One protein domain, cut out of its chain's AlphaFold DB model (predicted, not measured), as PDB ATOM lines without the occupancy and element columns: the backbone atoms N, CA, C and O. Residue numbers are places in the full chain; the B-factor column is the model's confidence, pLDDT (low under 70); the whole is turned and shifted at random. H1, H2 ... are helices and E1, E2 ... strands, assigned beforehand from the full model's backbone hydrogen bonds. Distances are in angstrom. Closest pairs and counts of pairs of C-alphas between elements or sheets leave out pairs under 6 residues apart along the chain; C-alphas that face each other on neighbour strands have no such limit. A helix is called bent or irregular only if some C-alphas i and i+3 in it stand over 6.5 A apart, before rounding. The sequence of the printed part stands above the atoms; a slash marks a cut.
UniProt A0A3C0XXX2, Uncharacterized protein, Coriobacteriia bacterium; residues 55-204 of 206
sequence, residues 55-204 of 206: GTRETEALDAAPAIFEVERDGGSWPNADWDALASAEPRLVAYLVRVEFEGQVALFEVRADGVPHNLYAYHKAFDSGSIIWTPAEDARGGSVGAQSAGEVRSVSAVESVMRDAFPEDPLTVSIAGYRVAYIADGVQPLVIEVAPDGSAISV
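This is residues 55 to 204 of the 206 residues of an uncharacterized protein of Coriobacteriia bacterium (UniProt A0A3C0XXX2). What is the main picture? One long, strongly twisted antiparallel sheet is covered on one face by two helices: H3 over the part made by E3, E2, E1 and E4, and the bent H1 over the part made by E4, E5 and E6. A long unnamed link, residues 120 to 149, loops from E3 back to H3, and its residues 135 to 136 pair with 105 to 106 of E2. What are the figures? The printed part has 150 residues, in the order H1 H2 E1 E2 E3 H3 E4 E5 E6, with the sheet order E3 E2 E1 E4 E5 E6 and the class mixed, helices and strands. It is compact, with a radius of gyration of the C-alphas of 16.0 A, yet elongated, spanning 51 by 30 by 30 A.

Where are the strands? E1, residues 92 to 102, and E4, 173 to 183, measure 31.0 A and 31.1 A from first to last C-alpha, and E2, 105 to 112, measures 23.4 A. E3 is residues 117 to 119, E5 191 to 195 and E6 201 to 204, ending at C-alpha 204 (98.170, 63.797, -27.964). Where are the helices? H1, residues 56 to 75, begins at C-alpha 56 (86.644, 81.967, -24.335); assigned as one helix by its hydrogen bonds, it is bent, C-alphas 63 and 66 being 6.7 A apart, into H1a, 56 to 63, and H1b, 66 to 75. H2 is residues 83 to 87, and H3, 150 to 166, measures 24.5 A.

How is the sheet joined? E1 and E4 are antiparallel at 156 degrees, with N 97 and O 178 within hydrogen-bond range at 2.8 A. E1, E2, E3 and E4, E5, E6 are two meanders, each strand the antiparallel neighbour of the one before; N 98 and O 109 are 2.8 A apart between E1 and E2, and N 181 and O 193 2.8 A between E4 and E5. What is on it? H3 and H1a are on the same face; the closest C-alphas of H3 and E1 are those of Val 98 and Val 156, 6.4 A. H1a, at a height over the sheet of 8.9 A, runs along E4 at 26 degrees on the local plane, H1b has a height of 10.0 A, and H2 only grazes the sheet. How do the helices stand? H1a and H3 are apart, while H1b and H2 are close but not clearly touching, with C-alphas 73 and 83 6.8 A apart. In H1a, H1b, H2 and H3 every O i to N i+4 pair is within hydrogen-bond range.

How large is it? The two C-alphas farthest apart, those of Asp 84 and Glu 169, are 51.3 A apart. Is it whole and confident? The printed part has no cut, the link from E3 to H3 is long, and residues 75 to 80, of which 75 belongs to H1b, stand free. The mean pLDDT of the printed part is 92.9, with residues 125 to 126 and 129 under 70.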
ATOM      1  N   GLY A  55      90.152  83.820 -21.438       96.25
ATOM      2  CA  GLY A  55      89.485  83.980 -22.724       96.25
ATOM      3  C   GLY A  55      88.663  82.760 -23.131       96.25
ATOM      4  O   GLY A  55      88.998  81.623 -22.817       96.25
ATOM      5  N   THR A  56      87.613  82.997 -23.920       97.25
ATOM      6  CA  THR A  56      86.644  81.967 -24.335       97.25
ATOM      7  C   THR A  56      87.297  80.709 -24.908       97.25
ATOM      8  O   THR A  56      86.980  79.618 -24.456       97.25
ATOM      9  N   ARG A  57      88.247  80.841 -25.839       97.44
ATOM     10  CA  ARG A  57      88.884  79.672 -26.466       97.44
ATOM     11  C   ARG A  57      89.852  78.920 -25.557       97.44
ATOM     12  O   ARG A  57      90.051  77.725 -25.729       97.44
ATOM     13  N   GLU A  58      90.456  79.609 -24.595       98.19
ATOM     14  CA  GLU A  58      91.316  78.971 -23.595       98.19
ATOM     15  C   GLU A  58      90.465  78.094 -22.675       98.19
ATOM     16  O   GLU A  58      90.830  76.954 -22.394       98.19
ATOM     17  N   THR A  59      89.299  78.609 -22.268       97.88
ATOM     18  CA  THR A  59      88.292  77.843 -21.530       97.88
ATOM     19  C   THR A  59      87.774  76.671 -22.360       97.88
ATOM     20  O   THR A  59      87.801  75.545 -21.884       97.88
ATOM     21  N   GLU A  60      87.386  76.894 -23.618       97.62
ATOM     22  CA  GLU A  60      86.900  75.828 -24.510       97.62
ATOM     23  C   GLU A  60      87.950  74.726 -24.722       97.62
ATOM     24  O   GLU A  60      87.606  73.545 -24.753       97.62
ATOM     25  N   ALA A  61      89.234  75.081 -24.823       97.94
ATOM     26  CA  ALA A  61      90.314  74.105 -24.931       97.94
ATOM     27  C   ALA A  61      90.478  73.265 -23.654       97.94
ATOM     28  O   ALA A  61      90.693  72.053 -23.743       97.94
ATOM     29  N   LEU A  62      90.351  73.881 -22.474       98.00
ATOM     30  CA  LEU A  62      90.349  73.156 -21.200       98.00
ATOM     31  C   LEU A  62      89.123  72.255 -21.058       98.00
ATOM     32  O   LEU A  62      89.268  71.109 -20.647       98.00
ATOM     33  N   ASP A  63      87.947  72.733 -21.458       97.88
ATOM     34  CA  ASP A  63      86.691  71.982 -21.397       97.88
ATOM     35  C   ASP A  63      86.671  70.792 -22.373       97.88
ATOM     36  O   ASP A  63      86.031  69.773 -22.105       97.88
ATOM     37  N   ALA A  64      87.387  70.885 -23.498       98.06
ATOM     38  CA  ALA A  64      87.534  69.790 -24.457       98.06
ATOM     39  C   ALA A  64      88.491  68.687 -23.971       98.06
ATOM     40  O   ALA A  64      88.331  67.515 -24.334       98.06
ATOM     41  N   ALA A  65      89.483  69.035 -23.144       97.94
ATOM     42  CA  ALA A  65      90.558  68.128 -22.754       97.94
ATOM     43  C   ALA A  65      90.088  66.840 -22.043       97.94
ATOM     44  O   ALA A  65      90.658  65.789 -22.341       97.94
ATOM     45  N   PRO A  66      89.072  66.842 -21.153       97.81
ATOM     46  CA  PRO A  66      88.554  65.612 -20.548       97.81
ATOM     47  C   PRO A  66      87.988  64.620 -21.565       97.81
ATOM     48  O   PRO A  66      88.268  63.430 -21.485       97.81
ATOM     49  N   ALA A  67      87.241  65.086 -22.569       97.69
ATOM     50  CA  ALA A  67      86.695  64.188 -23.585       97.69
ATOM     51  C   ALA A  67      87.806  63.537 -24.427       97.69
ATOM     52  O   ALA A  67      87.723  62.355 -24.756       97.69
ATOM     53  N   ILE A  68      88.862  64.293 -24.742       97.19
ATOM     54  CA  ILE A  68      90.033  63.787 -25.471       97.19
ATOM     55  C   ILE A  68      90.816  62.785 -24.608       97.19
ATOM     56  O   ILE A  68      91.188  61.722 -25.096       97.19
ATOM     57  N   PHE A  69      91.012  63.091 -23.322       97.00
ATOM     58  CA  PHE A  69      91.656  62.199 -22.354       97.00
ATOM     59  C   PHE A  69      90.988  60.818 -22.316       97.00
ATOM     60  O   PHE A  69      91.667  59.796 -22.390       97.00
ATOM     61  N   GLU A  70      89.657  60.783 -22.245       96.56
ATOM     62  CA  GLU A  70      88.893  59.534 -22.159       96.56
ATOM     63  C   GLU A  70      89.042  58.681 -23.429       96.56
ATOM     64  O   GLU A  70      89.249  57.472 -23.336       96.56
ATOM     65  N   VAL A  71      89.020  59.308 -24.614       96.00
ATOM     66  CA  VAL A  71      89.259  58.614 -25.894       96.00
ATOM     67  C   VAL A  71      90.631  57.944 -25.911       96.00
ATOM     68  O   VAL A  71      90.758  56.797 -26.338       96.00
ATOM     69  N   GLU A  72      91.658  58.643 -25.438       95.12
ATOM     70  CA  GLU A  72      93.028  58.138 -25.434       95.12
ATOM     71  C   GLU A  72      93.260  57.036 -24.396       95.12
ATOM     72  O   GLU A  72      93.920  56.032 -24.690       95.12
ATOM     73  N   ARG A  73      92.669  57.183 -23.204       94.69
ATOM     74  CA  ARG A  73      92.688  56.149 -22.165       94.69
ATOM     75  C   ARG A  73      92.070  54.851 -22.677       94.69
ATOM     76  O   ARG A  73      92.658  53.782 -22.520       94.69
ATOM     77  N   ASP A  74      90.911  54.947 -23.324       94.69
ATOM     78  CA  ASP A  74      90.172  53.791 -23.831       94.69
ATOM     79  C   ASP A  74      90.814  53.195 -25.099       94.69
ATOM     80  O   ASP A  74      90.696  51.995 -25.359       94.69
ATOM     81  N   GLY A  75      91.524  54.016 -25.882       91.94
ATOM     82  CA  GLY A  75      92.235  53.605 -27.094       91.94
ATOM     83  C   GLY A  75      93.447  52.704 -26.833       91.94
ATOM     84  O   GLY A  75      93.823  51.910 -27.698       91.94
ATOM     85  N   GLY A  76      94.044  52.783 -25.640       84.56
ATOM     86  CA  GLY A  76      95.127  51.892 -25.212       84.56
ATOM     87  C   GLY A  76      96.491  52.171 -25.856       84.56
ATOM     88  O   GLY A  76      97.368  51.305 -25.810       84.56
ATOM     89  N   SER A  77      96.697  53.363 -26.428       85.25
ATOM     90  CA  SER A  77      97.964  53.800 -27.049       85.25
ATOM     91  C   SER A  77      99.159  53.741 -26.085       85.25
ATOM     92  O   SER A  77     100.293  53.508 -26.508       85.25
ATOM     93  N   TRP A  78      98.901  53.885 -24.780       91.81
ATOM     94  CA  TRP A  78      99.908  53.868 -23.717       91.81
ATOM     95  C   TRP A  78      99.529  52.861 -22.619       91.81
ATOM     96  O   TRP A  78      98.959  53.234 -21.593       91.81
ATOM     97  N   PRO A  79      99.844  51.564 -22.801       87.50
ATOM     98  CA  PRO A  79      99.407  50.505 -21.885       87.50
ATOM     99  C   PRO A  79     100.072  50.553 -20.501       87.50
ATOM    100  O   PRO A  79      99.609  49.882 -19.586       87.50
ATOM    101  N   ASN A  80     101.157  51.319 -20.351       90.62
ATOM    102  CA  ASN A  80     101.892  51.470 -19.091       90.62
ATOM    103  C   ASN A  80     101.648  52.825 -18.409       90.62
ATOM    104  O   ASN A  80     102.316  53.120 -17.421       90.62
ATOM    105  N   ALA A  81     100.771  53.669 -18.958       93.81
ATOM    106  CA  ALA A  81     100.455  54.946 -18.338       93.81
ATOM    107  C   ALA A  81      99.616  54.731 -17.074       93.81
ATOM    108  O   ALA A  81      98.713  53.891 -17.047       93.81
ATOM    109  N   ASP A  82      99.911  55.508 -16.033       95.94
ATOM    110  CA  ASP A  82      99.108  55.539 -14.812       95.94
ATOM    111  C   ASP A  82      97.890  56.446 -15.031       95.94
ATOM    112  O   ASP A  82      97.858  57.623 -14.662       95.94
ATOM    113  N   TRP A  83      96.901  55.896 -15.733       95.62
ATOM    114  CA  TRP A  83      95.687  56.613 -16.111       95.62
ATOM    115  C   TRP A  83      94.842  57.042 -14.913       95.62
ATOM    116  O   TRP A  83      94.191  58.080 -14.991       95.62
ATOM    117  N   ASP A  84      94.869  56.287 -13.814       95.50
ATOM    118  CA  ASP A  84      94.126  56.618 -12.595       95.50
ATOM    119  C   ASP A  84      94.747  57.835 -11.894       95.50
ATOM    120  O   ASP A  84      94.033  58.749 -11.460       95.50
ATOM    121  N   ALA A  85      96.083  57.897 -11.834       95.44
ATOM    122  CA  ALA A  85      96.791  59.065 -11.325       95.44
ATOM    123  C   ALA A  85      96.550  60.302 -12.205       95.44
ATOM    124  O   ALA A  85      96.261  61.376 -11.679       95.44
ATOM    125  N   LEU A  86      96.609  60.157 -13.535       95.75
ATOM    126  CA  LEU A  86      96.342  61.265 -14.459       95.75
ATOM    127  C   LEU A  86      94.882  61.738 -14.408       95.75
ATOM    128  O   LEU A  86      94.648  62.941 -14.431       95.75
ATOM    129  N   ALA A  87      93.910  60.830 -14.280       95.44
ATOM    130  CA  ALA A  87      92.490  61.177 -14.156       95.44
ATOM    131  C   ALA A  87      92.166  61.921 -12.847       95.44
ATOM    132  O   ALA A  87      91.157  62.617 -12.758       95.44
ATOM    133  N   SER A  88      93.023  61.781 -11.833       94.31
ATOM    134  CA  SER A  88      92.923  62.522 -10.572       94.31
ATOM    135  C   SER A  88      93.542  63.925 -10.651       94.31
ATOM    136  O   SER A  88      93.402  64.706  -9.708       94.31
ATOM    137  N   ALA A  89      94.246  64.250 -11.741       94.31
ATOM    138  CA  ALA A  89      94.832  65.563 -11.970       94.31
ATOM    139  C   ALA A  89      93.867  66.475 -12.740       94.31
ATOM    140  O   ALA A  89      93.233  66.065 -13.709       94.31
ATOM    141  N   GLU A  90      93.807  67.747 -12.347       93.75
ATOM    142  CA  GLU A  90      93.101  68.762 -13.128       93.75
ATOM    143  C   GLU A  90      93.921  69.145 -14.375       93.75
ATOM    144  O   GLU A  90      95.135  69.375 -14.251       93.75
ATOM    145  N   PRO A  91      93.294  69.241 -15.567       96.81
ATOM    146  CA  PRO A  91      93.972  69.704 -16.768       96.81
ATOM    147  C   PRO A  91      94.381  71.169 -16.625       96.81
ATOM    148  O   PRO A  91      93.646  71.993 -16.078       96.81
ATOM    149  N   ARG A  92      95.552  71.515 -17.161       97.25
ATOM    150  CA  ARG A  92      96.092  72.878 -17.103       97.25
ATOM    151  C   ARG A  92      96.464  73.363 -18.485       97.25
ATOM    152  O   ARG A  92      97.113  72.636 -19.231       97.25
ATOM    153  N   LEU A  93      96.120  74.605 -18.803       98.25
ATOM    154  CA  LEU A  93      96.652  75.279 -19.979       98.25
ATOM    155  C   LEU A  93      98.116  75.618 -19.688       98.25
ATOM    156  O   LEU A  93      98.392  76.272 -18.688       98.25
ATOM    157  N   VAL A  94      99.048  75.174 -20.531       97.88
ATOM    158  CA  VAL A  94     100.497  75.345 -20.294       97.88
ATOM    159  C   VAL A  94     101.226  76.061 -21.429       97.88
ATOM    160  O   VAL A  94     102.338  76.548 -21.231       97.88
ATOM    161  N   ALA A  95     100.620  76.158 -22.616       97.75
ATOM    162  CA  ALA A  95     101.173  76.942 -23.717       97.75
ATOM    163  C   ALA A  95     100.104  77.380 -24.725       97.75
ATOM    164  O   ALA A  95      99.106  76.686 -24.939       97.75
ATOM    165  N   TYR A  96     100.378  78.484 -25.416       98.38
ATOM    166  CA  TYR A  96      99.729  78.832 -26.679       98.38
ATOM    167  C   TYR A  96     100.540  78.273 -27.841       98.38
ATOM    168  O   TYR A  96     101.761  78.427 -27.872       98.38
ATOM    169  N   LEU A  97      99.863  77.675 -28.818       97.75
ATOM    170  CA  LEU A  97     100.464  77.290 -30.089       97.75
ATOM    171  C   LEU A  97     100.223  78.412 -31.096       97.75
ATOM    172  O   LEU A  97      99.082  78.785 -31.378       97.75
ATOM    173  N   VAL A  98     101.302  78.954 -31.645       98.00
ATOM    174  CA  VAL A  98     101.278  80.088 -32.564       98.00
ATOM    175  C   VAL A  98     101.785  79.635 -33.926       98.00
ATOM    176  O   VAL A  98     102.837  79.011 -34.045       98.00
ATOM    177  N   ARG A  99     101.021  79.957 -34.963       97.25
ATOM    178  CA  ARG A  99     101.329  79.680 -36.362       97.25
ATOM    179  C   ARG A  99     101.893  80.928 -37.010       97.25
ATOM    180  O   ARG A  99     101.341  82.013 -36.840       97.25
ATOM    181  N   VAL A 100     102.953  80.755 -37.792       96.62
ATOM    182  CA  VAL A 100     103.453  81.778 -38.708       96.62
ATOM    183  C   VAL A 100     103.364  81.254 -40.127       96.62
ATOM    184  O   VAL A 100     103.898  80.187 -40.420       96.62
ATOM    185  N   GLU A 101     102.706  82.006 -41.001       95.69
ATOM    186  CA  GLU A 101     102.676  81.742 -42.437       95.69
ATOM    187  C   GLU A 101     103.575  82.726 -43.181       95.69
ATOM    188  O   GLU A 101     103.483  83.942 -42.980       95.69
ATOM    189  N   PHE A 102     104.419  82.190 -44.058       92.75
ATOM    190  CA  PHE A 102     105.366  82.943 -44.873       92.75
ATOM    191  C   PHE A 102     105.600  82.204 -46.198       92.75
ATOM    192  O   PHE A 102     105.978  81.039 -46.190       92.75
ATOM    193  N   GLU A 103     105.325  82.849 -47.336       91.62
ATOM    194  CA  GLU A 103     105.558  82.300 -48.691       91.62
ATOM    195  C   GLU A 103     105.038  80.863 -48.932       91.62
ATOM    196  O   GLU A 103     105.688  80.031 -49.563       91.62
ATOM    197  N   GLY A 104     103.839  80.546 -48.431       92.62
ATOM    198  CA  GLY A 104     103.262  79.200 -48.564       92.62
ATOM    199  C   GLY A 104     103.941  78.145 -47.683       92.62
ATOM    200  O   GLY A 104     103.715  76.950 -47.866       92.62
ATOM    201  N   GLN A 105     104.759  78.575 -46.727       94.69
ATOM    202  CA  GLN A 105     105.307  77.773 -45.646       94.69
ATOM    203  C   GLN A 105     104.649  78.155 -44.321       94.69
ATOM    204  O   GLN A 105     104.161  79.269 -44.129       94.69
ATOM    205  N   VAL A 106     104.670  77.208 -43.396       95.38
ATOM    206  CA  VAL A 106     104.161  77.320 -42.037       95.38
ATOM    207  C   VAL A 106     105.273  76.953 -41.069       95.38
ATOM    208  O   VAL A 106     105.927  75.922 -41.229       95.38
ATOM    209  N   ALA A 107     105.447  77.768 -40.039       94.19
ATOM    210  CA  ALA A 107     106.205  77.425 -38.848       94.19
ATOM    211  C   ALA A 107     105.278  77.452 -37.629       94.19
ATOM    212  O   ALA A 107     104.351  78.263 -37.556       94.19
ATOM    213  N   LEU A 108     105.529  76.555 -36.677       94.75
ATOM    214  CA  LEU A 108     104.786  76.476 -35.425       94.75
ATOM    215  C   LEU A 108     105.701  76.790 -34.248       94.75
ATOM    216  O   LEU A 108     106.840  76.321 -34.162       94.75
ATOM    217  N   PHE A 109     105.159  77.566 -33.324       94.88
ATOM    218  CA  PHE A 109     105.819  78.000 -32.110       94.88
ATOM    219  C   PHE A 109     104.943  77.671 -30.913       94.88
ATOM    220  O   PHE A 109     103.717  77.654 -31.016       94.88
ATOM    221  N   GLU A 110     105.575  77.444 -29.773       94.81
ATOM    222  CA  GLU A 110     104.897  77.470 -28.486       94.81
ATOM    223  C   GLU A 110     105.340  78.695 -27.687       94.81
ATOM    224  O   GLU A 110     106.507  79.087 -27.732       94.81
ATOM    225  N   VAL A 111     104.406  79.291 -26.955       96.12
ATOM    226  CA  VAL A 111     104.679  80.344 -25.973       96.12
ATOM    227  C   VAL A 111     104.107  79.885 -24.639       96.12
ATOM    228  O   VAL A 111     102.904  79.630 -24.538       96.12
ATOM    229  N   ARG A 112     104.974  79.741 -23.636       95.25
ATOM    230  CA  ARG A 112     104.617  79.254 -22.296       95.25
ATOM    231  C   ARG A 112     104.394  80.423 -21.335       95.25
ATOM    232  O   ARG A 112     104.359  81.584 -21.743       95.25
ATOM    233  N   ALA A 113     104.225  80.122 -20.047       94.56
ATOM    234  CA  ALA A 113     103.998  81.124 -19.005       94.56
ATOM    235  C   ALA A 113     105.131  82.167 -18.877       94.56
ATOM    236  O   ALA A 113     104.886  83.281 -18.416       94.56
ATOM    237  N   ASP A 114     106.349  81.838 -19.314       91.62
ATOM    238  CA  ASP A 114     107.486  82.766 -19.376       91.62
ATOM    239  C   ASP A 114     107.363  83.824 -20.489       91.62
ATOM    240  O   ASP A 114     108.100  84.814 -20.490       91.62
ATOM    241  N   GLY A 115     106.420  83.645 -21.419       92.56
ATOM    242  CA  GLY A 115     106.194  84.526 -22.557       92.56
ATOM    243  C   GLY A 115     107.264  84.430 -23.645       92.56
ATOM    244  O   GLY A 115     107.263  85.261 -24.555       92.56
ATOM    245  N   VAL A 116     108.172  83.452 -23.572       91.00
ATOM    246  CA  VAL A 116     109.260  83.283 -24.538       91.00
ATOM    247  C   VAL A 116     108.807  82.342 -25.661       91.00
ATOM    248  O   VAL A 116     108.343  81.234 -25.393       91.00
ATOM    249  N   PRO A 117     108.925  82.749 -26.938       92.25
ATOM    250  CA  PRO A 117     108.659  81.857 -28.058       92.25
ATOM    251  C   PRO A 117     109.711  80.756 -28.202       92.25
ATOM    252  O   PRO A 117     110.910  81.030 -28.275       92.25
ATOM    253  N   HIS A 118     109.252  79.521 -28.377       89.62
ATOM    254  CA  HIS A 118     110.082  78.377 -28.738       89.62
ATOM    255  C   HIS A 118     109.593  77.747 -30.038       89.62
ATOM    256  O   HIS A 118     108.390  77.657 -30.278       89.62
ATOM    257  N   ASN A 119     110.512  77.272 -30.881       89.19
ATOM    258  CA  ASN A 119     110.115  76.496 -32.052       89.19
ATOM    259  C   ASN A 119     109.547  75.143 -31.604       89.19
ATOM    260  O   ASN A 119     110.234  74.391 -30.907       89.19
ATOM    261  N   LEU A 120     108.333  74.814 -32.046       87.00
ATOM    262  CA  LEU A 120     107.623  73.614 -31.600       87.00
ATOM    263  C   LEU A 120     108.406  72.322 -31.899       87.00
ATOM    264  O   LEU A 120     108.393  71.387 -31.104       87.00
ATOM    265  N   TYR A 121     109.130  72.284 -33.021       82.00
ATOM    266  CA  TYR A 121     109.869  71.104 -33.486       82.00
ATOM    267  C   TYR A 121     111.389  71.224 -33.323       82.00
ATOM    268  O   TYR A 121     112.133  70.315 -33.694       82.00
ATOM    269  N   ALA A 122     111.871  72.327 -32.748       77.94
ATOM    270  CA  ALA A 122     113.291  72.571 -32.506       77.94
ATOM    271  C   ALA A 122     113.545  73.248 -31.149       77.94
ATOM    272  O   ALA A 122     114.425  74.093 -31.029       77.94
ATOM    273  N   TYR A 123     112.810  72.828 -30.113       70.81
ATOM    274  CA  TYR A 123     112.822  73.429 -28.772       70.81
ATOM    275  C   TYR A 123     114.222  73.605 -28.148       70.81
ATOM    276  O   TYR A 123     114.472  74.551 -27.411       70.81
ATOM    277  N   HIS A 124     115.163  72.706 -28.456       72.12
ATOM    278  CA  HIS A 124     116.526  72.709 -27.908       72.12
ATOM    279  C   HIS A 124     117.486  73.693 -28.598       72.12
ATOM    280  O   HIS A 124     118.668  73.741 -28.250       72.12
ATOM    281  N   LYS A 125     117.029  74.428 -29.616       69.62
ATOM    282  CA  LYS A 125     117.852  75.387 -30.354       69.62
ATOM    283  C   LYS A 125     117.505  76.807 -29.935       69.62
ATOM    284  O   LYS A 125     116.347  77.121 -29.679       69.62
ATOM    285  N   ALA A 126     118.521  77.668 -29.906       68.94
ATOM    286  CA  ALA A 126     118.285  79.101 -29.837       68.94
ATOM    287  C   ALA A 126     117.398  79.521 -31.017       68.94
ATOM    288  O   ALA A 126     117.492  78.949 -32.109       68.94
ATOM    289  N   PHE A 127     116.526  80.498 -30.787       70.00
ATOM    290  CA  PHE A 127     115.707  81.030 -31.859       70.00
ATOM    291  C   PHE A 127     116.599  81.832 -32.809       70.00
ATOM    292  O   PHE A 127     117.110  82.892 -32.453       70.00
ATOM    293  N   ASP A 128     116.770  81.323 -34.022       70.31
ATOM    294  CA  ASP A 128     117.374  82.021 -35.147       70.31
ATOM    295  C   ASP A 128     116.694  81.556 -36.441       70.31
ATOM    296  O   ASP A 128     116.036  80.515 -36.472       70.31
ATOM    297  N   SER A 129     116.817  82.324 -37.523       67.31
ATOM    298  CA  SER A 129     116.139  82.004 -38.787       67.31
ATOM    299  C   SER A 129     116.527  80.637 -39.368       67.31
ATOM    300  O   SER A 129     115.735  80.040 -40.097       67.31
ATOM    301  N   GLY A 130     117.712  80.116 -39.035       73.50
ATOM    302  CA  GLY A 130     118.199  78.806 -39.468       73.50
ATOM    303  C   GLY A 130     117.726  77.640 -38.596       73.50
ATOM    304  O   GLY A 130     117.862  76.482 -39.003       73.50
ATOM    305  N   SER A 131     117.171  77.909 -37.413       80.75
ATOM    306  CA  SER A 131     116.608  76.897 -36.516       80.75
ATOM    307  C   SER A 131     115.099  76.708 -36.687       80.75
ATOM    308  O   SER A 131     114.563  75.709 -36.198       80.75
ATOM    309  N   ILE A 132     114.434  77.602 -37.429       87.69
ATOM    310  CA  ILE A 132     113.004  77.508 -37.725       87.69
ATOM    311  C   ILE A 132     112.725  76.339 -38.670       87.69
ATOM    312  O   ILE A 132     113.246  76.260 -39.783       87.69
ATOM    313  N   ILE A 133     111.852  75.441 -38.222       89.12
ATOM    314  CA  ILE A 133     111.332  74.354 -39.047       89.12
ATOM    315  C   ILE A 133     110.120  74.852 -39.830       89.12
ATOM    316  O   ILE A 133     109.085  75.178 -39.248       89.12
ATOM    317  N   TRP A 134     110.269  74.879 -41.151       91.75
ATOM    318  CA  TRP A 134     109.227  75.242 -42.101       91.75
ATOM    319  C   TRP A 134     108.598  73.994 -42.712       91.75
ATOM    320  O   TRP A 134     109.293  73.045 -43.074       91.75
ATOM    321  N   THR A 135     107.277  74.006 -42.819       93.12
ATOM    322  CA  THR A 135     106.476  72.965 -43.464       93.12
ATOM    323  C   THR A 135     105.654  73.608 -44.576       93.12
ATOM    324  O   THR A 135     105.078  74.669 -44.332       93.12
ATOM    325  N   PRO A 136     105.540  73.008 -45.773       94.75
ATOM    326  CA  PRO A 136     104.605  73.487 -46.785       94.75
ATOM    327  C   PRO A 136     103.194  73.648 -46.209       94.75
ATOM    328  O   PRO A 136     102.714  72.788 -45.473       94.75
ATOM    329  N   ALA A 137     102.516  74.751 -46.527       92.12
ATOM    330  CA  ALA A 137     101.209  75.065 -45.947       92.12
ATOM    331  C   ALA A 137     100.139  74.004 -46.262       92.12
ATOM    332  O   ALA A 137      99.222  73.811 -45.471       92.12
ATOM    333  N   GLU A 138     100.280  73.304 -47.388       91.50
ATOM    334  CA  GLU A 138      99.444  72.164 -47.790       91.50
ATOM    335  C   GLU A 138      99.625  70.912 -46.919       91.50
ATOM    336  O   GLU A 138      98.684  70.132 -46.774       91.50
ATOM    337  N   ASP A 139     100.800  70.748 -46.310       90.38
ATOM    338  CA  ASP A 139     101.128  69.632 -45.417       90.38
ATOM    339  C   ASP A 139     100.904  69.990 -43.938       90.38
ATOM    340  O   ASP A 139     100.849  69.111 -43.069       90.38
ATOM    341  N   ALA A 140     100.778  71.284 -43.630       86.75
ATOM    342  CA  ALA A 140     100.544  71.771 -42.282       86.75
ATOM    343  C   ALA A 140      99.145  71.368 -41.791       86.75
ATOM    344  O   ALA A 140      98.123  71.657 -42.414       86.75
ATOM    345  N   ARG A 141      99.093  70.715 -40.628       79.12
ATOM    346  CA  ARG A 141      97.833  70.320 -39.990       79.12
ATOM    347  C   ARG A 141      97.209  71.487 -39.231       79.12
ATOM    348  O   ARG A 141      97.914  72.318 -38.665       79.12
ATOM    349  N   GLY A 142      95.880  71.471 -39.160       78.50
ATOM    350  CA  GLY A 142      95.104  72.418 -38.365       78.50
ATOM    351  C   GLY A 142      94.924  73.785 -39.028       78.50
ATOM    352  O   GLY A 142      95.693  74.208 -39.895       78.50
ATOM    353  N   GLY A 143      93.855  74.467 -38.618       87.38
ATOM    354  CA  GLY A 143      93.604  75.859 -38.974       87.38
ATOM    355  C   GLY A 143      94.334  76.827 -38.047       87.38
ATOM    356  O   GLY A 143      95.106  76.436 -37.175       87.38
ATOM    357  N   SER A 144      94.070  78.116 -38.226       95.19
ATOM    358  CA  SER A 144      94.459  79.127 -37.247       95.19
ATOM    359  C   SER A 144      93.441  80.256 -37.199       95.19
ATOM    360  O   SER A 144      92.647  80.430 -38.128       95.19
ATOM    361  N   VAL A 145      93.455  81.012 -36.108       97.50
ATOM    362  CA  VAL A 145      92.542  82.134 -35.874       97.50
ATOM    363  C   VAL A 145      93.299  83.359 -35.376       97.50
ATOM    364  O   VAL A 145      94.382  83.257 -34.801       97.50
ATOM    365  N   GLY A 146      92.720  84.541 -35.579       98.12
ATOM    366  CA  GLY A 146      93.252  85.765 -34.982       98.12
ATOM    367  C   GLY A 146      93.166  85.729 -33.454       98.12
ATOM    368  O   GLY A 146      92.172  85.252 -32.894       98.12
ATOM    369  N   ALA A 147      94.190  86.263 -32.788       97.81
ATOM    370  CA  ALA A 147      94.201  86.431 -31.339       97.81
ATOM    371  C   ALA A 147      93.069  87.361 -30.863       97.81
ATOM    372  O   ALA A 147      92.736  88.345 -31.527       97.81
ATOM    373  N   GLN A 148      92.479  87.040 -29.715       97.06
ATOM    374  CA  GLN A 148      91.375  87.767 -29.084       97.06
ATOM    375  C   GLN A 148      91.631  88.003 -27.595       97.06
ATOM    376  O   GLN A 148      91.420  89.118 -27.118       97.06
ATOM    377  N   SER A 149      92.076  86.981 -26.858       97.75
ATOM    378  CA  SER A 149      92.370  87.119 -25.430       97.75
ATOM    379  C   SER A 149      93.674  87.893 -25.203       97.75
ATOM    380  O   SER A 149      94.530  87.996 -26.085       97.75
ATOM    381  N   ALA A 150      93.873  88.409 -23.988       97.31
ATOM    382  CA  ALA A 150      95.126  89.071 -23.637       97.31
ATOM    383  C   ALA A 150      96.339  88.124 -23.726       97.31
ATOM    384  O   ALA A 150      97.419  88.556 -24.125       97.31
ATOM    385  N   GLY A 151      96.178  86.847 -23.362       97.38
ATOM    386  CA  GLY A 151      97.250  85.855 -23.437       97.38
ATOM    387  C   GLY A 151      97.593  85.462 -24.874       97.38
ATOM    388  O   GLY A 151      98.771  85.442 -25.237       97.38
ATOM    389  N   GLU A 152      96.583  85.280 -25.726       98.50
ATOM    390  CA  GLU A 152      96.768  85.046 -27.159       98.50
ATOM    391  C   GLU A 152      97.463  86.229 -27.836       98.50
ATOM    392  O   GLU A 152      98.421  86.035 -28.581       98.50
ATOM    393  N   VAL A 153      97.011  87.460 -27.564       98.44
ATOM    394  CA  VAL A 153      97.597  88.675 -28.148       98.44
ATOM    395  C   VAL A 153      99.057  88.806 -27.734       98.44
ATOM    396  O   VAL A 153      99.909  89.021 -28.590       98.44
ATOM    397  N   ARG A 154      99.376  88.610 -26.446       97.94
ATOM    398  CA  ARG A 154     100.769  88.624 -25.975       97.94
ATOM    399  C   ARG A 154     101.619  87.562 -26.669       97.94
ATOM    400  O   ARG A 154     102.734  87.871 -27.074       97.94
ATOM    401  N   SER A 155     101.095  86.352 -26.836       98.12
ATOM    402  CA  SER A 155     101.822  85.240 -27.458       98.12
ATOM    403  C   SER A 155     102.079  85.473 -28.946       98.12
ATOM    404  O   SER A 155     103.203  85.305 -29.415       98.12
ATOM    405  N   VAL A 156     101.063  85.935 -29.680       98.44
ATOM    406  CA  VAL A 156     101.197  86.325 -31.090       98.44
ATOM    407  C   VAL A 156     102.199  87.464 -31.239       98.44
ATOM    408  O   VAL A 156     103.093  87.364 -32.073       98.44
ATOM    409  N   SER A 157     102.116  88.507 -30.410       97.75
ATOM    410  CA  SER A 157     103.066  89.624 -30.457       97.75
ATOM    411  C   SER A 157     104.494  89.209 -30.106       97.75
ATOM    412  O   SER A 157     105.434  89.723 -30.708       97.75
ATOM    413  N   ALA A 158     104.682  88.280 -29.164       96.38
ATOM    414  CA  ALA A 158     106.004  87.757 -28.831       96.38
ATOM    415  C   ALA A 158     106.622  87.030 -30.032       96.38
ATOM    416  O   ALA A 158     107.748  87.331 -30.420       96.38
ATOM    417  N   VAL A 159     105.868  86.133 -30.673       96.06
ATOM    418  CA  VAL A 159     106.322  85.426 -31.880       96.06
ATOM    419  C   VAL A 159     106.565  86.400 -33.027       96.06
ATOM    420  O   VAL A 159     107.595  86.309 -33.688       96.06
ATOM    421  N   GLU A 160     105.667  87.362 -33.242       95.62
ATOM    422  CA  GLU A 160     105.841  88.385 -34.271       95.62
ATOM    423  C   GLU A 160     107.129  89.181 -34.053       95.62
ATOM    424  O   GLU A 160     107.888  89.350 -35.002       95.62
ATOM    425  N   SER A 161     107.427  89.608 -32.823       93.44
ATOM    426  CA  SER A 161     108.660  90.341 -32.516       93.44
ATOM    427  C   SER A 161     109.901  89.555 -32.935       93.44
ATOM    428  O   SER A 161     110.762  90.093 -33.626       93.44
ATOM    429  N   VAL A 162     109.979  88.275 -32.567       90.62
ATOM    430  CA  VAL A 162     111.152  87.454 -32.890       90.62
ATOM    431  C   VAL A 162     111.217  87.145 -34.394       90.62
ATOM    432  O   VAL A 162     112.293  87.158 -34.993       90.62
ATOM    433  N   MET A 163     110.071  86.935 -35.048       91.75
ATOM    434  CA  MET A 163     110.019  86.764 -36.502       91.75
ATOM    435  C   MET A 163     110.440  88.028 -37.251       91.75
ATOM    436  O   MET A 163     111.098  87.915 -38.278       91.75
ATOM    437  N   ARG A 164     110.117  89.223 -36.750       91.19
ATOM    438  CA  ARG A 164     110.553  90.494 -37.348       91.19
ATOM    439  C   ARG A 164     112.050  90.727 -37.190       91.19
ATOM    440  O   ARG A 164     112.656  91.281 -38.097       91.19
ATOM    441  N   ASP A 165     112.663  90.254 -36.113       89.19
ATOM    442  CA  ASP A 165     114.124  90.294 -35.985       89.19
ATOM    443  C   ASP A 165     114.808  89.380 -37.018       89.19
ATOM    444  O   ASP A 165     115.859  89.722 -37.565       89.19
ATOM    445  N   ALA A 166     114.197  88.231 -37.322       86.44
ATOM    446  CA  ALA A 166     114.688  87.274 -38.311       86.44
ATOM    447  C   ALA A 166     114.367  87.665 -39.771       86.44
ATOM    448  O   ALA A 166     115.165  87.382 -40.667       86.44
ATOM    449  N   PHE A 167     113.221  88.316 -39.999       88.75
ATOM    450  CA  PHE A 167     112.646  88.664 -41.306       88.75
ATOM    451  C   PHE A 167     112.076  90.105 -41.284       88.75
ATOM    452  O   PHE A 167     110.856  90.304 -41.219       88.75
ATOM    453  N   PRO A 168     112.936  91.145 -41.303       86.12
ATOM    454  CA  PRO A 168     112.545  92.522 -40.959       86.12
ATOM    455  C   PRO A 168     111.548  93.195 -41.906       86.12
ATOM    456  O   PRO A 168     110.835  94.110 -41.494       86.12
ATOM    457  N   GLU A 169     111.470  92.751 -43.160       86.56
ATOM    458  CA  GLU A 169     110.682  93.418 -44.209       86.56
ATOM    459  C   GLU A 169     109.656  92.492 -44.878       86.56
ATOM    460  O   GLU A 169     108.873  92.929 -45.723       86.56
ATOM    461  N   ASP A 170     109.614  91.225 -44.470       87.94
ATOM    462  CA  ASP A 170     108.819  90.212 -45.146       87.94
ATOM    463  C   ASP A 170     107.362  90.193 -44.658       87.94
ATOM    464  O   ASP A 170     107.090  90.293 -43.454       87.94
ATOM    465  N   PRO A 171     106.374  90.061 -45.561       89.12
ATOM    466  CA  PRO A 171     104.986  89.903 -45.159       89.12
ATOM    467  C   PRO A 171     104.786  88.516 -44.536       89.12
ATOM    468  O   PRO A 171     104.884  87.493 -45.208       89.12
ATOM    469  N   LEU A 172     104.472  88.503 -43.243       93.88
ATOM    470  CA  LEU A 172     104.187  87.304 -42.460       93.88
ATOM    471  C   LEU A 172     102.828  87.439 -41.773       93.88
ATOM    472  O   LEU A 172     102.434  88.538 -41.373       93.88
ATOM    473  N   THR A 173     102.124  86.319 -41.640       96.00
ATOM    474  CA  THR A 173     100.871  86.228 -40.880       96.00
ATOM    475  C   THR A 173     101.137  85.439 -39.611       96.00
ATOM    476  O   THR A 173     101.593  84.302 -39.701       96.00
ATOM    477  N   VAL A 174     100.839  86.016 -38.446       97.75
ATOM    478  CA  VAL A 174     100.968  85.341 -37.144       97.75
ATOM    479  C   VAL A 174      99.587  85.168 -36.522       97.75
ATOM    480  O   VAL A 174      98.812  86.122 -36.437       97.75
ATOM    481  N   SER A 175      99.259  83.952 -36.104       98.38
ATOM    482  CA  SER A 175      97.922  83.582 -35.633       98.38
ATOM    483  C   SER A 175      97.973  82.463 -34.591       98.38
ATOM    484  O   SER A 175      98.986  81.790 -34.421       98.38
ATOM    485  N   ILE A 176      96.874  82.249 -33.869       98.38
ATOM    486  CA  ILE A 176      96.748  81.149 -32.907       98.38
ATOM    487  C   ILE A 176      96.423  79.864 -33.663       98.38
ATOM    488  O   ILE A 176      95.396  79.784 -34.337       98.38
ATOM    489  N   ALA A 177      97.297  78.868 -33.542       97.62
ATOM    490  CA  ALA A 177      97.102  77.518 -34.072       97.62
ATOM    491  C   ALA A 177      96.388  76.594 -33.079       97.62
ATOM    492  O   ALA A 177      95.821  75.589 -33.498       97.62
ATOM    493  N   GLY A 178      96.421  76.911 -31.785       97.94
ATOM    494  CA  GLY A 178      95.798  76.099 -30.750       97.94
ATOM    495  C   GLY A 178      96.387  76.341 -29.367       97.94
ATOM    496  O   GLY A 178      97.050  77.350 -29.115       97.94
ATOM    497  N   TYR A 179      96.158  75.381 -28.484       98.25
ATOM    498  CA  TYR A 179      96.499  75.433 -27.068       98.25
ATOM    499  C   TYR A 179      97.096  74.101 -26.643       98.25
ATOM    500  O   TYR A 179      96.704  73.050 -27.149       98.25
ATOM    501  N   ARG A 180      98.025  74.136 -25.695       97.88
ATOM    502  CA  ARG A 180      98.580  72.935 -25.081       97.88
ATOM    503  C   ARG A 180      98.016  72.793 -23.677       97.88
ATOM    504  O   ARG A 180      98.261  73.647 -22.825       97.88
ATOM    505  N   VAL A 181      97.277  71.716 -23.455       98.44
ATOM    506  CA  VAL A 181      96.695  71.344 -22.166       98.44
ATOM    507  C   VAL A 181      97.435  70.122 -21.628       98.44
ATOM    508  O   VAL A 181      97.717  69.195 -22.383       98.44
ATOM    509  N   ALA A 182      97.772  70.113 -20.342       98.06
ATOM    510  CA  ALA A 182      98.516  69.024 -19.719       98.06
ATOM    511  C   ALA A 182      97.800  68.456 -18.488       98.06
ATOM    512  O   ALA A 182      97.297  69.213 -17.655       98.06
ATOM    513  N   TYR A 183      97.828  67.130 -18.355       97.62
ATOM    514  CA  TYR A 183      97.536  66.410 -17.115       97.62
ATOM    515  C   TYR A 183      98.857  66.028 -16.456       97.62
ATOM    516  O   TYR A 183      99.714  65.401 -17.085       97.62
ATOM    517  N   ILE A 184      99.031  66.422 -15.196       96.31
ATOM    518  CA  ILE A 184     100.298  66.285 -14.471       96.31
ATOM    519  C   ILE A 184     100.017  65.655 -13.113       96.31
ATOM    520  O   ILE A 184      99.336  66.254 -12.279       96.31
ATOM    521  N   ALA A 185     100.586  64.475 -12.890       95.25
ATOM    522  CA  ALA A 185     100.535  63.755 -11.626       95.25
ATOM    523  C   ALA A 185     101.958  63.446 -11.132       95.25
ATOM    524  O   ALA A 185     102.895  63.336 -11.922       95.25
ATOM    525  N   ASP A 186     102.128  63.349  -9.812       92.88
ATOM    526  CA  ASP A 186     103.446  63.174  -9.196       92.88
ATOM    527  C   ASP A 186     104.072  61.831  -9.589       92.88
ATOM    528  O   ASP A 186     103.437  60.784  -9.489       92.88
ATOM    529  N   GLY A 187     105.320  61.864 -10.058       90.06
ATOM    530  CA  GLY A 187     106.035  60.676 -10.534       90.06
ATOM    531  C   GLY A 187     105.484  60.040 -11.819       90.06
ATOM    532  O   GLY A 187     105.987  58.988 -12.220       90.06
ATOM    533  N   VAL A 188     104.498  60.658 -12.478       94.00
ATOM    534  CA  VAL A 188     103.871  60.155 -13.710       94.00
ATOM    535  C   VAL A 188     104.300  61.007 -14.903       94.00
ATOM    536  O   VAL A 188     104.421  62.228 -14.807       94.00
ATOM    537  N   GLN A 189     104.537  60.361 -16.046       94.62
ATOM    538  CA  GLN A 189     104.796  61.062 -17.302       94.62
ATOM    539  C   GLN A 189     103.563  61.906 -17.684       94.62
ATOM    540  O   GLN A 189     102.465  61.348 -17.743       94.62
ATOM    541  N   PRO A 190     103.700  63.224 -17.920       95.75
ATOM    542  CA  PRO A 190     102.557  64.071 -18.244       95.75
ATOM    543  C   PRO A 190     101.876  63.643 -19.540       95.75
ATOM    544  O   PRO A 190     102.555  63.360 -20.524       95.75
ATOM    545  N   LEU A 191     100.546  63.689 -19.569       97.06
ATOM    546  CA  LEU A 191      99.801  63.642 -20.826       97.06
ATOM    547  C   LEU A 191      99.642  65.067 -21.346       97.06
ATOM    548  O   LEU A 191      99.110  65.930 -20.647       97.06
ATOM    549  N   VAL A 192     100.056  65.299 -22.584       97.38
ATOM    550  CA  VAL A 192      99.983  66.593 -23.258       97.38
ATOM    551  C   VAL A 192      99.045  66.493 -24.450       97.38
ATOM    552  O   VAL A 192      99.261  65.690 -25.357       97.38
ATOM    553  N   ILE A 193      98.022  67.339 -24.450       97.75
ATOM    554  CA  ILE A 193      96.990  67.430 -25.476       97.75
ATOM    555  C   ILE A 193      97.137  68.775 -26.182       97.75
ATOM    556  O   ILE A 193      97.079  69.834 -25.556       97.75
ATOM    557  N   GLU A 194      97.309  68.744 -27.497       97.44
ATOM    558  CA  GLU A 194      97.234  69.932 -28.339       97.44
ATOM    559  C   GLU A 194      95.813  70.061 -28.883       97.44
ATOM    560  O   GLU A 194      95.315  69.160 -29.559       97.44
ATOM    561  N   VAL A 195      95.158  71.177 -28.579       97.69
ATOM    562  CA  VAL A 195      93.752  71.439 -28.905       97.69
ATOM    563  C   VAL A 195      93.672  72.598 -29.891       97.69
ATOM    564  O   VAL A 195      94.269  73.653 -29.677       97.69
ATOM    565  N   ALA A 196      92.943  72.411 -30.985       96.88
ATOM    566  CA  ALA A 196      92.694  73.438 -31.983       96.88
ATOM    567  C   ALA A 196      91.715  74.511 -31.465       96.88
ATOM    568  O   ALA A 196      90.974  74.270 -30.512       96.88
ATOM    569  N   PRO A 197      91.639  75.689 -32.114       96.06
ATOM    570  CA  PRO A 197      90.714  76.754 -31.725       96.06
ATOM    571  C   PRO A 197      89.226  76.395 -31.785       96.06
ATOM    572  O   PRO A 197      88.414  77.160 -31.281       96.06
ATOM    573  N   ASP A 198      88.865  75.286 -32.433       94.00
ATOM    574  CA  ASP A 198      87.501  74.753 -32.486       94.00
ATOM    575  C   ASP A 198      87.232  73.654 -31.437       94.00
ATOM    576  O   ASP A 198      86.167  73.038 -31.455       94.00
ATOM    577  N   GLY A 199      88.192  73.392 -30.544       94.44
ATOM    578  CA  GLY A 199      88.110  72.372 -29.498       94.44
ATOM    579  C   GLY A 199      88.501  70.958 -29.945       94.44
ATOM    580  O   GLY A 199      88.506  70.045 -29.122       94.44
ATOM    581  N   SER A 200      88.839  70.736 -31.220       95.00
ATOM    582  CA  SER A 200      89.279  69.416 -31.693       95.00
ATOM    583  C   SER A 200      90.722  69.096 -31.286       95.00
ATOM    584  O   SER A 200      91.564  69.984 -31.157       95.00
ATOM    585  N   ALA A 201      91.038  67.811 -31.095       95.38
ATOM    586  CA  ALA A 201      92.408  67.378 -30.836       95.38
ATOM    587  C   ALA A 201      93.272  67.507 -32.105       95.38
ATOM    588  O   ALA A 201      92.936  66.958 -33.156       95.38
ATOM    589  N   ILE A 202      94.413  68.187 -31.991       94.50
ATOM    590  CA  ILE A 202      95.470  68.228 -33.010       94.50
ATOM    591  C   ILE A 202      96.390  67.019 -32.836       94.50
ATOM    592  O   ILE A 202      96.690  66.305 -33.798       94.50
ATOM    593  N   SER A 203      96.863  66.814 -31.608       93.94
ATOM    594  CA  SER A 203      97.765  65.731 -31.238       93.94
ATOM    595  C   SER A 203      97.651  65.423 -29.744       93.94
ATOM    596  O   SER A 203      97.230  66.269 -28.953       93.94
ATOM    597  N   VAL A 204      98.026  64.203 -29.364       95.94
ATOM    598  CA  VAL A 204      98.170  63.797 -27.964       95.94
ATOM    599  C   VAL A 204      99.493  63.058 -27.800       95.94
ATOM    600  O   VAL A 204      99.892  62.283 -28.672       95.94
TER     601      VAL A 204